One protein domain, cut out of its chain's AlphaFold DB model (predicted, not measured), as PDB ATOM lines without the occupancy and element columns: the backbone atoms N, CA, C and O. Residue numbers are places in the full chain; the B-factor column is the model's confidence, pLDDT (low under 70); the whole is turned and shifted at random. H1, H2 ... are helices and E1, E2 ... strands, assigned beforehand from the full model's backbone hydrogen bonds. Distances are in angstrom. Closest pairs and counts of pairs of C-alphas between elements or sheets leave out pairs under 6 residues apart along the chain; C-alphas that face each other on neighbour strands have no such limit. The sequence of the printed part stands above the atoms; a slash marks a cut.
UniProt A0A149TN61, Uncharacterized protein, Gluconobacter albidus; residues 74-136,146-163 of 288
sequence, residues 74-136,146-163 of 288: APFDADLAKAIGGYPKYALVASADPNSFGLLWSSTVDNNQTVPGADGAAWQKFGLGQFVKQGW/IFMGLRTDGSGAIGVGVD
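AT A GLANCE: This is residues 74 to 136 and 146 to 163 of the 288 residues of an uncharacterized protein of Gluconobacter albidus (UniProt A0A149TN61). With little regular structure, a small three-stranded meander, each strand the antiparallel neighbour of the one before, lies between a short helix, H1, near one end and an unnamed stretch, residues 146 to 163, at the other. Of 81 printed residues, 19 are in named elements, H1, E1, E2, E3 along the chain; sheet order is E1, E2, E3, class mixed. The whole is loose, radius of gyration of the C-alphas 15.1 A, spanning 48 by 30 by 20 A.

HOW THE PARTS SIT: H1, residues 78 to 83, has every O i to N i+4 pair within hydrogen-bond range and is not on the sheet. E1, residues 92 to 94, and E2, residues 103 to 107, form an antiparallel hairpin at 150 degrees, with N 93 and O 105 3.0 A apart. E2 and E3, residues 123 to 127, form another at 148 degrees, with N 104 and O 126 2.8 A apart. Residues 149 to 150 pair antiparallel with 158 to 159.

IN THESE COORDINATES: H1 begins at C-alpha 78, (48.393, 29.713, 21.907). E2 spans 13.5 A; E3 spans 13.0 A, ending at C-alpha 127, (41.455, 16.272, 7.103).

THE WHOLE: The cut omits residues 137 to 145, C-alphas 136 and 146 being 10.4 A apart. The E2 to E3 link is long. Residues 98, 101, 128 to 136 and 146 to 163 have pLDDT under 70.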
ATOM      1  N   ALA A  74      51.858  19.087  15.577       81.25
ATOM      2  CA  ALA A  74      51.410  19.410  16.929       81.25
ATOM      3  C   ALA A  74      50.016  20.072  16.912       81.25
ATOM      4  O   ALA A  74      49.682  20.767  15.942       81.25
ATOM      5  N   PRO A  75      49.196  19.884  17.963       87.12
ATOM      6  CA  PRO A  75      47.998  20.690  18.167       87.12
ATOM      7  C   PRO A  75      48.321  22.185  18.203       87.12
ATOM      8  O   PRO A  75      49.440  22.575  18.539       87.12
ATOM      9  N   PHE A  76      47.339  23.026  17.882       89.69
ATOM     10  CA  PHE A  76      47.498  24.466  18.075       89.69
ATOM     11  C   PHE A  76      47.813  24.793  19.539       89.69
ATOM     12  O   PHE A  76      47.076  24.406  20.445       89.69
ATOM     13  N   ASP A  77      48.875  25.570  19.728       89.00
ATOM     14  CA  ASP A  77      49.315  26.093  21.017       89.00
ATOM     15  C   ASP A  77      49.344  27.630  20.961       89.00
ATOM     16  O   ASP A  77      50.053  28.222  20.136       89.00
ATOM     17  N   ALA A  78      48.538  28.262  21.820       89.31
ATOM     18  CA  ALA A  78      48.393  29.713  21.907       89.31
ATOM     19  C   ALA A  78      49.622  30.397  22.527       89.31
ATOM     20  O   ALA A  78      49.989  31.498  22.106       89.31
ATOM     21  N   ASP A  79      50.272  29.748  23.493       87.06
ATOM     22  CA  ASP A  79      51.470  30.273  24.143       87.06
ATOM     23  C   ASP A  79      52.648  30.228  23.172       87.06
ATOM     24  O   ASP A  79      53.376  31.215  23.033       87.06
ATOM     25  N   LEU A  80      52.768  29.137  22.407       85.44
ATOM     26  CA  LEU A  80      53.734  29.044  21.318       85.44
ATOM     27  C   LEU A  80      53.473  30.112  20.255       85.44
ATOM     28  O   LEU A  80      54.410  30.810  19.868       85.44
ATOM     29  N   ALA A  81      52.219  30.286  19.818       88.50
ATOM     30  CA  ALA A  81      51.855  31.315  18.844       88.50
ATOM     31  C   ALA A  81      52.318  32.698  19.313       88.50
ATOM     32  O   ALA A  81      52.970  33.422  18.568       88.50
ATOM     33  N   LYS A  82      52.044  33.052  20.572       88.88
ATOM     34  CA  LYS A  82      52.467  34.329  21.148       88.88
ATOM     35  C   LYS A  82      53.991  34.452  21.216       88.88
ATOM     36  O   LYS A  82      54.526  35.509  20.883       88.88
ATOM     37  N   ALA A  83      54.687  33.387  21.612       83.38
ATOM     38  CA  ALA A  83      56.142  33.373  21.746       83.38
ATOM     39  C   ALA A  83      56.870  33.561  20.406       83.38
ATOM     40  O   ALA A  83      57.902  34.232  20.361       83.38
ATOM     41  N   ILE A  84      56.332  33.010  19.313       85.38
ATOM     42  CA  ILE A  84      56.943  33.098  17.975       85.38
ATOM     43  C   ILE A  84      56.434  34.283  17.140       85.38
ATOM     44  O   ILE A  84      56.840  34.434  15.992       85.38
ATOM     45  N   GLY A  85      55.550  35.122  17.691       86.88
ATOM     46  CA  GLY A  85      54.917  36.229  16.961       86.88
ATOM     47  C   GLY A  85      53.743  35.811  16.066       86.88
ATOM     48  O   GLY A  85      53.174  36.645  15.368       86.88
ATOM     49  N   GLY A  86      53.322  34.554  16.153       89.56
ATOM     50  CA  GLY A  86      52.218  33.934  15.435       89.56
ATOM     51  C   GLY A  86      52.702  32.904  14.424       89.56
ATOM     52  O   GLY A  86      53.824  32.966  13.925       89.56
ATOM     53  N   TYR A  87      51.847  31.938  14.108       92.25
ATOM     54  CA  TYR A  87      52.172  30.943  13.096       92.25
ATOM     55  C   TYR A  87      52.300  31.613  11.715       92.25
ATOM     56  O   TYR A  87      51.447  32.431  11.353       92.25
ATOM     57  N   PRO A  88      53.340  31.293  10.924       94.00
ATOM     58  CA  PRO A  88      53.487  31.840   9.579       94.00
ATOM     59  C   PRO A  88      52.379  31.333   8.651       94.00
ATOM     60  O   PRO A  88      51.714  30.326   8.929       94.00
ATOM     61  N   LYS A  89      52.193  31.998   7.508       93.00
ATOM     62  CA  LYS A  89      51.270  31.520   6.479       93.00
ATOM     63  C   LYS A  89      51.645  30.098   6.051       93.00
ATOM     64  O   LYS A  89      52.820  29.778   5.890       93.00
ATOM     65  N   TYR A  90      50.633  29.251   5.862       90.12
ATOM     66  CA  TYR A  90      50.760  27.821   5.550       90.12
ATOM     67  C   TYR A  90      51.336  26.937   6.664       90.12
ATOM     68  O   TYR A  90      51.572  25.751   6.432       90.12
ATOM     69  N   ALA A  91      51.524  27.459   7.880       90.81
ATOM     70  CA  ALA A  91      51.779  26.611   9.038       90.81
ATOM     71  C   ALA A  91      50.633  25.614   9.233       90.81
ATOM     72  O   ALA A  91      49.463  25.982   9.094       90.81
ATOM     73  N   LEU A  92      50.982  24.376   9.581       90.69
ATOM     74  CA  LEU A  92      50.022  23.310   9.825       90.69
ATOM     75  C   LEU A  92      49.960  22.983  11.313       90.69
ATOM     76  O   LEU A  92      50.995  22.757  11.938       90.69
ATOM     77  N   VAL A  93      48.747  22.913  11.850       90.12
ATOM     78  CA  VAL A  93      48.483  22.477  13.226       90.12
ATOM     79  C   VAL A  93      47.371  21.437  13.234       90.12
ATOM     80  O   VAL A  93      46.437  21.496  12.428       90.12
ATOM     81  N   ALA A  94      47.466  20.472  14.139       87.75
ATOM     82  CA  ALA A  94      46.357  19.576  14.428       87.75
ATOM     83  C   ALA A  94      45.280  20.310  15.241       87.75
ATOM     84  O   ALA A  94      45.547  21.311  15.915       87.75
ATOM     85  N   SER A  95      44.044  19.815  15.183       84.62
ATOM     86  CA  SER A  95      43.001  20.280  16.092       84.62
ATOM     87  C   SER A  95      43.424  20.062  17.548       84.62
ATOM     88  O   SER A  95      43.883  18.979  17.904       84.62
ATOM     89  N   ALA A  96      43.250  21.086  18.387       81.12
ATOM     90  CA  ALA A  96      43.414  20.965  19.837       81.12
ATOM     91  C   ALA A  96      42.180  20.344  20.521       81.12
ATOM     92  O   ALA A  96      42.253  19.955  21.684       81.12
ATOM     93  N   ASP A  97      41.051  20.235  19.810       77.81
ATOM     94  CA  ASP A  97      39.849  19.567  20.312       77.81
ATOM     95  C   ASP A  97      40.024  18.035  20.273       77.81
ATOM     96  O   ASP A  97      40.173  17.468  19.183       77.81
ATOM     97  N   PRO A  98      39.965  17.342  21.427       69.62
ATOM     98  CA  PRO A  98      40.138  15.892  21.499       69.62
ATOM     99  C   PRO A  98      39.030  15.103  20.784       69.62
ATOM    100  O   PRO A  98      39.238  13.935  20.461       69.62
ATOM    101  N   ASN A  99      37.879  15.718  20.491       73.38
ATOM    102  CA  ASN A  99      36.788  15.082  19.740       73.38
ATOM    103  C   ASN A  99      36.952  15.204  18.214       73.38
ATOM    104  O   ASN A  99      36.194  14.611  17.449       73.38
ATOM    105  N   SER A 100      37.956  15.955  17.761       72.56
ATOM    106  CA  SER A 100      38.183  16.326  16.364       72.56
ATOM    107  C   SER A 100      39.334  15.525  15.733       72.56
ATOM    108  O   SER A 100      40.264  16.089  15.150       72.56
ATOM    109  N   PHE A 101      39.291  14.194  15.855       68.94
ATOM    110  CA  PHE A 101      40.354  13.316  15.352       68.94
ATOM    111  C   PHE A 101      40.564  13.464  13.836       68.94
ATOM    112  O   PHE A 101      39.623  13.396  13.047       68.94
ATOM    113  N   GLY A 102      41.822  13.638  13.419       73.25
ATOM    114  CA  GLY A 102      42.191  13.742  12.005       73.25
ATOM    115  C   GLY A 102      41.860  15.085  11.346       73.25
ATOM    116  O   GLY A 102      41.997  15.189  10.126       73.25
ATOM    117  N   LEU A 103      41.445  16.096  12.121       82.69
ATOM    118  CA  LEU A 103      41.277  17.468  11.647       82.69
ATOM    119  C   LEU A 103      42.583  18.258  11.759       82.69
ATOM    120  O   LEU A 103      43.197  18.334  12.825       82.69
ATOM    121  N   LEU A 104      42.971  18.870  10.645       88.19
ATOM    122  CA  LEU A 104      44.147  19.714  10.493       88.19
ATOM    123  C   LEU A 104      43.731  21.118  10.043       88.19
ATOM    124  O   LEU A 104      42.690  21.322   9.410       88.19
ATOM    125  N   TRP A 105      44.579  22.088  10.353       90.12
ATOM    126  CA  TRP A 105      44.379  23.487  10.016       90.12
ATOM    127  C   TRP A 105      45.636  24.053   9.370       90.12
ATOM    128  O   TRP A 105      46.739  23.837   9.863       90.12
ATOM    129  N   SER A 106      45.467  24.789   8.272       91.88
ATOM    130  CA  SER A 106      46.529  25.546   7.607       91.88
ATOM    131  C   SER A 106      46.308  27.033   7.834       91.88
ATOM    132  O   SER A 106      45.232  27.543   7.522       91.88
ATOM    133  N   SER A 107      47.316  27.753   8.316       93.31
ATOM    134  CA  SER A 107      47.217  29.207   8.457       93.31
ATOM    135  C   SER A 107      47.063  29.877   7.085       93.31
ATOM    136  O   SER A 107      47.770  29.520   6.136       93.31
ATOM    137  N   THR A 108      46.165  30.855   6.961       94.06
ATOM    138  CA  THR A 108      45.940  31.612   5.714       94.06
ATOM    139  C   THR A 108      46.606  32.988   5.704       94.06
ATOM    140  O   THR A 108      46.683  33.622   4.649       94.06
ATOM    141  N   VAL A 109      47.155  33.423   6.841       95.19
ATOM    142  CA  VAL A 109      47.869  34.697   7.023       95.19
ATOM    143  C   VAL A 109      49.185  34.481   7.770       95.19
ATOM    144  O   VAL A 109      49.375  33.456   8.426       95.19
ATOM    145  N   ASP A 110      50.094  35.444   7.671       95.69
ATOM    146  CA  ASP A 110      51.292  35.482   8.510       95.69
ATOM    147  C   ASP A 110      50.963  35.946   9.931       95.69
ATOM    148  O   ASP A 110      49.967  36.638  10.150       95.69
ATOM    149  N   ASN A 111      51.825  35.590  10.887       95.38
ATOM    150  CA  ASN A 111      51.700  35.975  12.295       95.38
ATOM    151  C   ASN A 111      50.333  35.605  12.897       95.38
ATOM    152  O   ASN A 111      49.763  36.337  13.708       95.38
ATOM    153  N   ASN A 112      49.783  34.457  12.499       95.69
ATOM    154  CA  ASN A 112      48.465  34.026  12.929       95.69
ATOM    155  C   ASN A 112      48.493  33.534  14.381       95.69
ATOM    156  O   ASN A 112      49.088  32.504  14.698       95.69
ATOM    157  N   GLN A 113      47.835  34.283  15.261       94.69
ATOM    158  CA  GLN A 113      47.706  33.971  16.689       94.69
ATOM    159  C   GLN A 113      46.285  33.539  17.070       94.69
ATOM    160  O   GLN A 113      46.004  33.279  18.237       94.69
ATOM    161  N   THR A 114      45.369  33.485  16.099       94.94
ATOM    162  CA  THR A 114      43.969  33.130  16.354       94.94
ATOM    163  C   THR A 114      43.826  31.631  16.591       94.94
ATOM    164  O   THR A 114      44.572  30.840  16.018       94.94
ATOM    165  N   VAL A 115      42.860  31.231  17.418       93.06
ATOM    166  CA  VAL A 115      42.555  29.814  17.661       93.06
ATOM    167  C   VAL A 115      41.904  29.217  16.402       93.06
ATOM    168  O   VAL A 115      40.913  29.781  15.926       93.06
ATOM    169  N   PRO A 116      42.404  28.099  15.843       91.56
ATOM    170  CA  PRO A 116      41.765  27.449  14.706       91.56
ATOM    171  C   PRO A 116      40.312  27.071  15.002       91.56
ATOM    172  O   PRO A 116      40.013  26.478  16.036       91.56
ATOM    173  N   GLY A 117      39.409  27.418  14.084       84.12
ATOM    174  CA  GLY A 117      37.973  27.164  14.217       84.12
ATOM    175  C   GLY A 117      37.179  28.230  14.974       84.12
ATOM    176  O   GLY A 117      35.956  28.130  14.997       84.12
ATOM    177  N   ALA A 118      37.824  29.252  15.543       87.88
ATOM    178  CA  ALA A 118      37.110  30.403  16.090       87.88
ATOM    179  C   ALA A 118      36.546  31.308  14.977       87.88
ATOM    180  O   ALA A 118      37.088  31.370  13.867       87.88
ATOM    181  N   ASP A 119      35.477  32.042  15.281       82.12
ATOM    182  CA  ASP A 119      34.875  32.990  14.343       82.12
ATOM    183  C   ASP A 119      35.885  34.065  13.921       82.12
ATOM    184  O   ASP A 119      36.544  34.698  14.746       82.12
ATOM    185  N   GLY A 120      36.028  34.256  12.606       81.12
ATOM    186  CA  GLY A 120      36.995  35.193  12.027       81.12
ATOM    187  C   GLY A 120      38.458  34.731  12.082       81.12
ATOM    188  O   GLY A 120      39.342  35.485  11.675       81.12
ATOM    189  N   ALA A 121      38.737  33.509  12.548       89.94
ATOM    190  CA  ALA A 121      40.090  32.975  12.598       89.94
ATOM    191  C   ALA A 121      40.630  32.675  11.190       89.94
ATOM    192  O   ALA A 121      39.946  32.120  10.327       89.94
ATOM    193  N   ALA A 122      41.896  33.012  10.960       92.81
ATOM    194  CA  ALA A 122      42.529  32.914   9.648       92.81
ATOM    195  C   ALA A 122      43.102  31.507   9.379       92.81
ATOM    196  O   ALA A 122      44.287  31.339   9.088       92.81
ATOM    197  N   TRP A 123      42.262  30.475   9.503       92.12
ATOM    198  CA  TRP A 123      42.650  29.072   9.331       92.12
ATOM    199  C   TRP A 123      41.791  28.353   8.289       92.12
ATOM    200  O   TRP A 123      40.566  28.436   8.287       92.12
ATOM    201  N   GLN A 124      42.448  27.588   7.420       89.38
ATOM    202  CA  GLN A 124      41.830  26.685   6.456       89.38
ATOM    203  C   GLN A 124      41.778  25.274   7.052       89.38
ATOM    204  O   GLN A 124      42.819  24.672   7.306       89.38
ATOM    205  N   LYS A 125      40.576  24.731   7.243       85.94
ATOM    206  CA  LYS A 125      40.348  23.358   7.720       85.94
ATOM    207  C   LYS A 125      40.582  22.324   6.607       85.94
ATOM    208  O   LYS A 125      40.156  22.555   5.476       85.94
ATOM    209  N   PHE A 126      41.205  21.185   6.914       78.81
ATOM    210  CA  PHE A 126      41.302  20.006   6.035       78.81
ATOM    211  C   PHE A 126      41.548  18.725   6.863       78.81
ATOM    212  O   PHE A 126      41.973  18.818   8.008       78.81
ATOM    213  N   GLY A 127      41.254  17.522   6.345       75.38
ATOM    214  CA  GLY A 127      41.455  16.272   7.103       75.38
ATOM    215  C   GLY A 127      40.429  15.167   6.830       75.38
ATOM    216  O   GLY A 127      39.668  15.235   5.865       75.38
ATOM    217  N   LEU A 128      40.407  14.137   7.684       63.50
ATOM    218  CA  LEU A 128      39.467  13.012   7.563       63.50
ATOM    219  C   LEU A 128      38.012  13.503   7.657       63.50
ATOM    220  O   LEU A 128      37.665  14.288   8.535       63.50
ATOM    221  N   GLY A 129      37.163  13.066   6.722       55.62
ATOM    222  CA  GLY A 129      35.754  13.482   6.650       55.62
ATOM    223  C   GLY A 129      35.526  14.932   6.196       55.62
ATOM    224  O   GLY A 129      34.389  15.396   6.192       55.62
ATOM    225  N   GLN A 130      36.578  15.660   5.805       60.00
ATOM    226  CA  GLN A 130      36.461  16.984   5.198       60.00
ATOM    227  C   GLN A 130      36.598  16.855   3.683       60.00
ATOM    228  O   GLN A 130      37.655  16.510   3.155       60.00
ATOM    229  N   PHE A 131      35.508  17.148   2.981       54.19
ATOM    230  CA  PHE A 131      35.520  17.320   1.537       54.19
ATOM    231  C   PHE A 131      36.382  18.531   1.167       54.19
ATOM    232  O   PHE A 131      36.490  19.495   1.928       54.19
ATOM    233  N   VAL A 132      37.005  18.490  -0.010       53.62
ATOM    234  CA  VAL A 132      37.747  19.633  -0.546       53.62
ATOM    235  C   VAL A 132      36.788  20.822  -0.640       53.62
ATOM    236  O   VAL A 132      35.889  20.829  -1.477       53.62
ATOM    237  N   LYS A 133      36.991  21.854   0.187       53.47
ATOM    238  CA  LYS A 133      36.403  23.181  -0.036       53.47
ATOM    239  C   LYS A 133      37.065  23.784  -1.281       53.47
ATOM    240  O   LYS A 133      37.999  24.571  -1.169       53.47
ATOM    241  N   GLN A 134      36.616  23.388  -2.469       47.91
ATOM    242  CA  GLN A 134      36.931  24.065  -3.728       47.91
ATOM    243  C   GLN A 134      35.665  24.744  -4.246       47.91
ATOM    244  O   GLN A 134      34.966  24.243  -5.118       47.91
ATOM    245  N   GLY A 135      35.369  25.912  -3.680       41.56
ATOM    246  CA  GLY A 135      34.478  26.877  -4.310       41.56
ATOM    247  C   GLY A 135      35.319  27.842  -5.134       41.56
ATOM    248  O   GLY A 135      36.233  28.472  -4.602       41.56
ATOM    249  N   TRP A 136      35.040  27.948  -6.431       37.31
ATOM    250  CA  TRP A 136      35.541  29.054  -7.244       37.31
ATOM    251  C   TRP A 136      34.925  30.361  -6.723       37.31
ATOM    252  O   TRP A 136      33.715  30.441  -6.524       37.31
ATOM    253  N   ILE A 146      29.829  23.379  -1.206       53.62
ATOM    254  CA  ILE A 146      29.680  22.224  -2.102       53.62
ATOM    255  C   ILE A 146      30.415  21.042  -1.465       53.62
ATOM    256  O   ILE A 146      31.640  21.068  -1.336       53.62
ATOM    257  N   PHE A 147      29.675  20.004  -1.074       52.41
ATOM    258  CA  PHE A 147      30.236  18.751  -0.571       52.41
ATOM    259  C   PHE A 147      30.227  17.704  -1.690       52.41
ATOM    260  O   PHE A 147      29.163  17.315  -2.165       52.41
ATOM    261  N   MET A 148      31.407  17.253  -2.122       59.62
ATOM    262  CA  MET A 148      31.557  16.133  -3.055       59.62
ATOM    263  C   MET A 148      32.360  15.014  -2.397       59.62
ATOM    264  O   MET A 148      33.566  15.163  -2.195       59.62
ATOM    265  N   GLY A 149      31.720  13.877  -2.116       57.12
ATOM    266  CA  GLY A 149      32.436  12.639  -1.812       57.12
ATOM    267  C   GLY A 149      31.533  11.487  -1.378       57.12
ATOM    268  O   GLY A 149      30.342  11.483  -1.678       57.12
ATOM    269  N   LEU A 150      32.126  10.463  -0.761       55.50
ATOM    270  CA  LEU A 150      31.442   9.199  -0.476       55.50
ATOM    271  C   LEU A 150      30.335   9.379   0.568       55.50
ATOM    272  O   LEU A 150      30.555   9.976   1.623       55.50
ATOM    273  N   ARG A 151      29.155   8.825   0.285       52.50
ATOM    274  CA  ARG A 151      28.046   8.756   1.238       52.50
ATOM    275  C   ARG A 151      28.431   7.859   2.415       52.50
ATOM    276  O   ARG A 151      28.988   6.776   2.237       52.50
ATOM    277  N   THR A 152      28.108   8.305   3.625       58.12
ATOM    278  CA  THR A 152      28.381   7.588   4.882       58.12
ATOM    279  C   THR A 152      27.282   6.593   5.265       58.12
ATOM    280  O   THR A 152      27.416   5.890   6.261       58.12
ATOM    281  N   ASP A 153      26.225   6.482   4.457       59.56
ATOM    282  CA  ASP A 153      25.104   5.546   4.636       59.56
ATOM    283  C   ASP A 153      25.425   4.096   4.225       59.56
ATOM    284  O   ASP A 153      24.532   3.259   4.126       59.56
ATOM    285  N   GLY A 154      26.698   3.794   3.966       50.41
ATOM    286  CA  GLY A 154      27.154   2.466   3.565       50.41
ATOM    287  C   GLY A 154      26.989   2.155   2.075       50.41
ATOM    288  O   GLY A 154      27.403   1.081   1.653       50.41
ATOM    289  N   SER A 155      26.454   3.076   1.261       53.00
ATOM    290  CA  SER A 155      26.311   2.858  -0.189       53.00
ATOM    291  C   SER A 155      27.631   2.940  -0.965       53.00
ATOM    292  O   SER A 155      27.707   2.453  -2.090       53.00
ATOM    293  N   GLY A 156      28.669   3.577  -0.404       55.44
ATOM    294  CA  GLY A 156      29.952   3.775  -1.092       55.44
ATOM    295  C   GLY A 156      29.855   4.616  -2.374       55.44
ATOM    296  O   GLY A 156      30.805   4.657  -3.150       55.44
ATOM    297  N   ALA A 157      28.722   5.283  -2.612       58.25
ATOM    298  CA  ALA A 157      28.489   6.116  -3.783       58.25
ATOM    299  C   ALA A 157      28.955   7.558  -3.544       58.25
ATOM    300  O   ALA A 157      28.972   8.037  -2.411       58.25
ATOM    301  N   ILE A 158      29.292   8.281  -4.616       66.38
ATOM    302  CA  ILE A 158      29.525   9.729  -4.550       66.38
ATOM    303  C   ILE A 158      28.169  10.422  -4.376       66.38
ATOM    304  O   ILE A 158      27.273  10.250  -5.200       66.38
ATOM    305  N   GLY A 159      28.013  11.189  -3.299       59.94
ATOM    306  CA  GLY A 159      26.810  11.957  -2.994       59.94
ATOM    307  C   GLY A 159      27.055  13.460  -3.052       59.94
ATOM    308  O   GLY A 159      28.148  13.941  -2.755       59.94
ATOM    309  N   VAL A 160      26.001  14.189  -3.404       67.75
ATOM    310  CA  VAL A 160      25.873  15.635  -3.214       67.75
ATOM    311  C   VAL A 160      24.577  15.876  -2.446       67.75
ATOM    312  O   VAL A 160      23.582  15.191  -2.688       67.75
ATOM    313  N   GLY A 161      24.599  16.794  -1.487       60.44
ATOM    314  CA  GLY A 161      23.454  17.105  -0.637       60.44
ATOM    315  C   GLY A 161      23.359  18.602  -0.394       60.44
ATOM    316  O   GLY A 161      24.377  19.291  -0.360       60.44
ATOM    317  N   VAL A 162      22.129  19.073  -0.240       64.81
ATOM    318  CA  VAL A 162      21.777  20.412   0.240       64.81
ATOM    319  C   VAL A 162      20.844  20.245   1.443       64.81
ATOM    320  O   VAL A 162      20.320  19.145   1.642       64.81
ATOM    321  N   ASP A 163      20.694  21.269   2.283       60.88
ATOM    322  CA  ASP A 163      19.818  21.173   3.455       60.88
ATOM    323  C   ASP A 163      18.323  21.241   3.085       60.88
ATOM    324  O   ASP A 163      17.954  21.351   1.917       60.88
TER     325      ASP A 163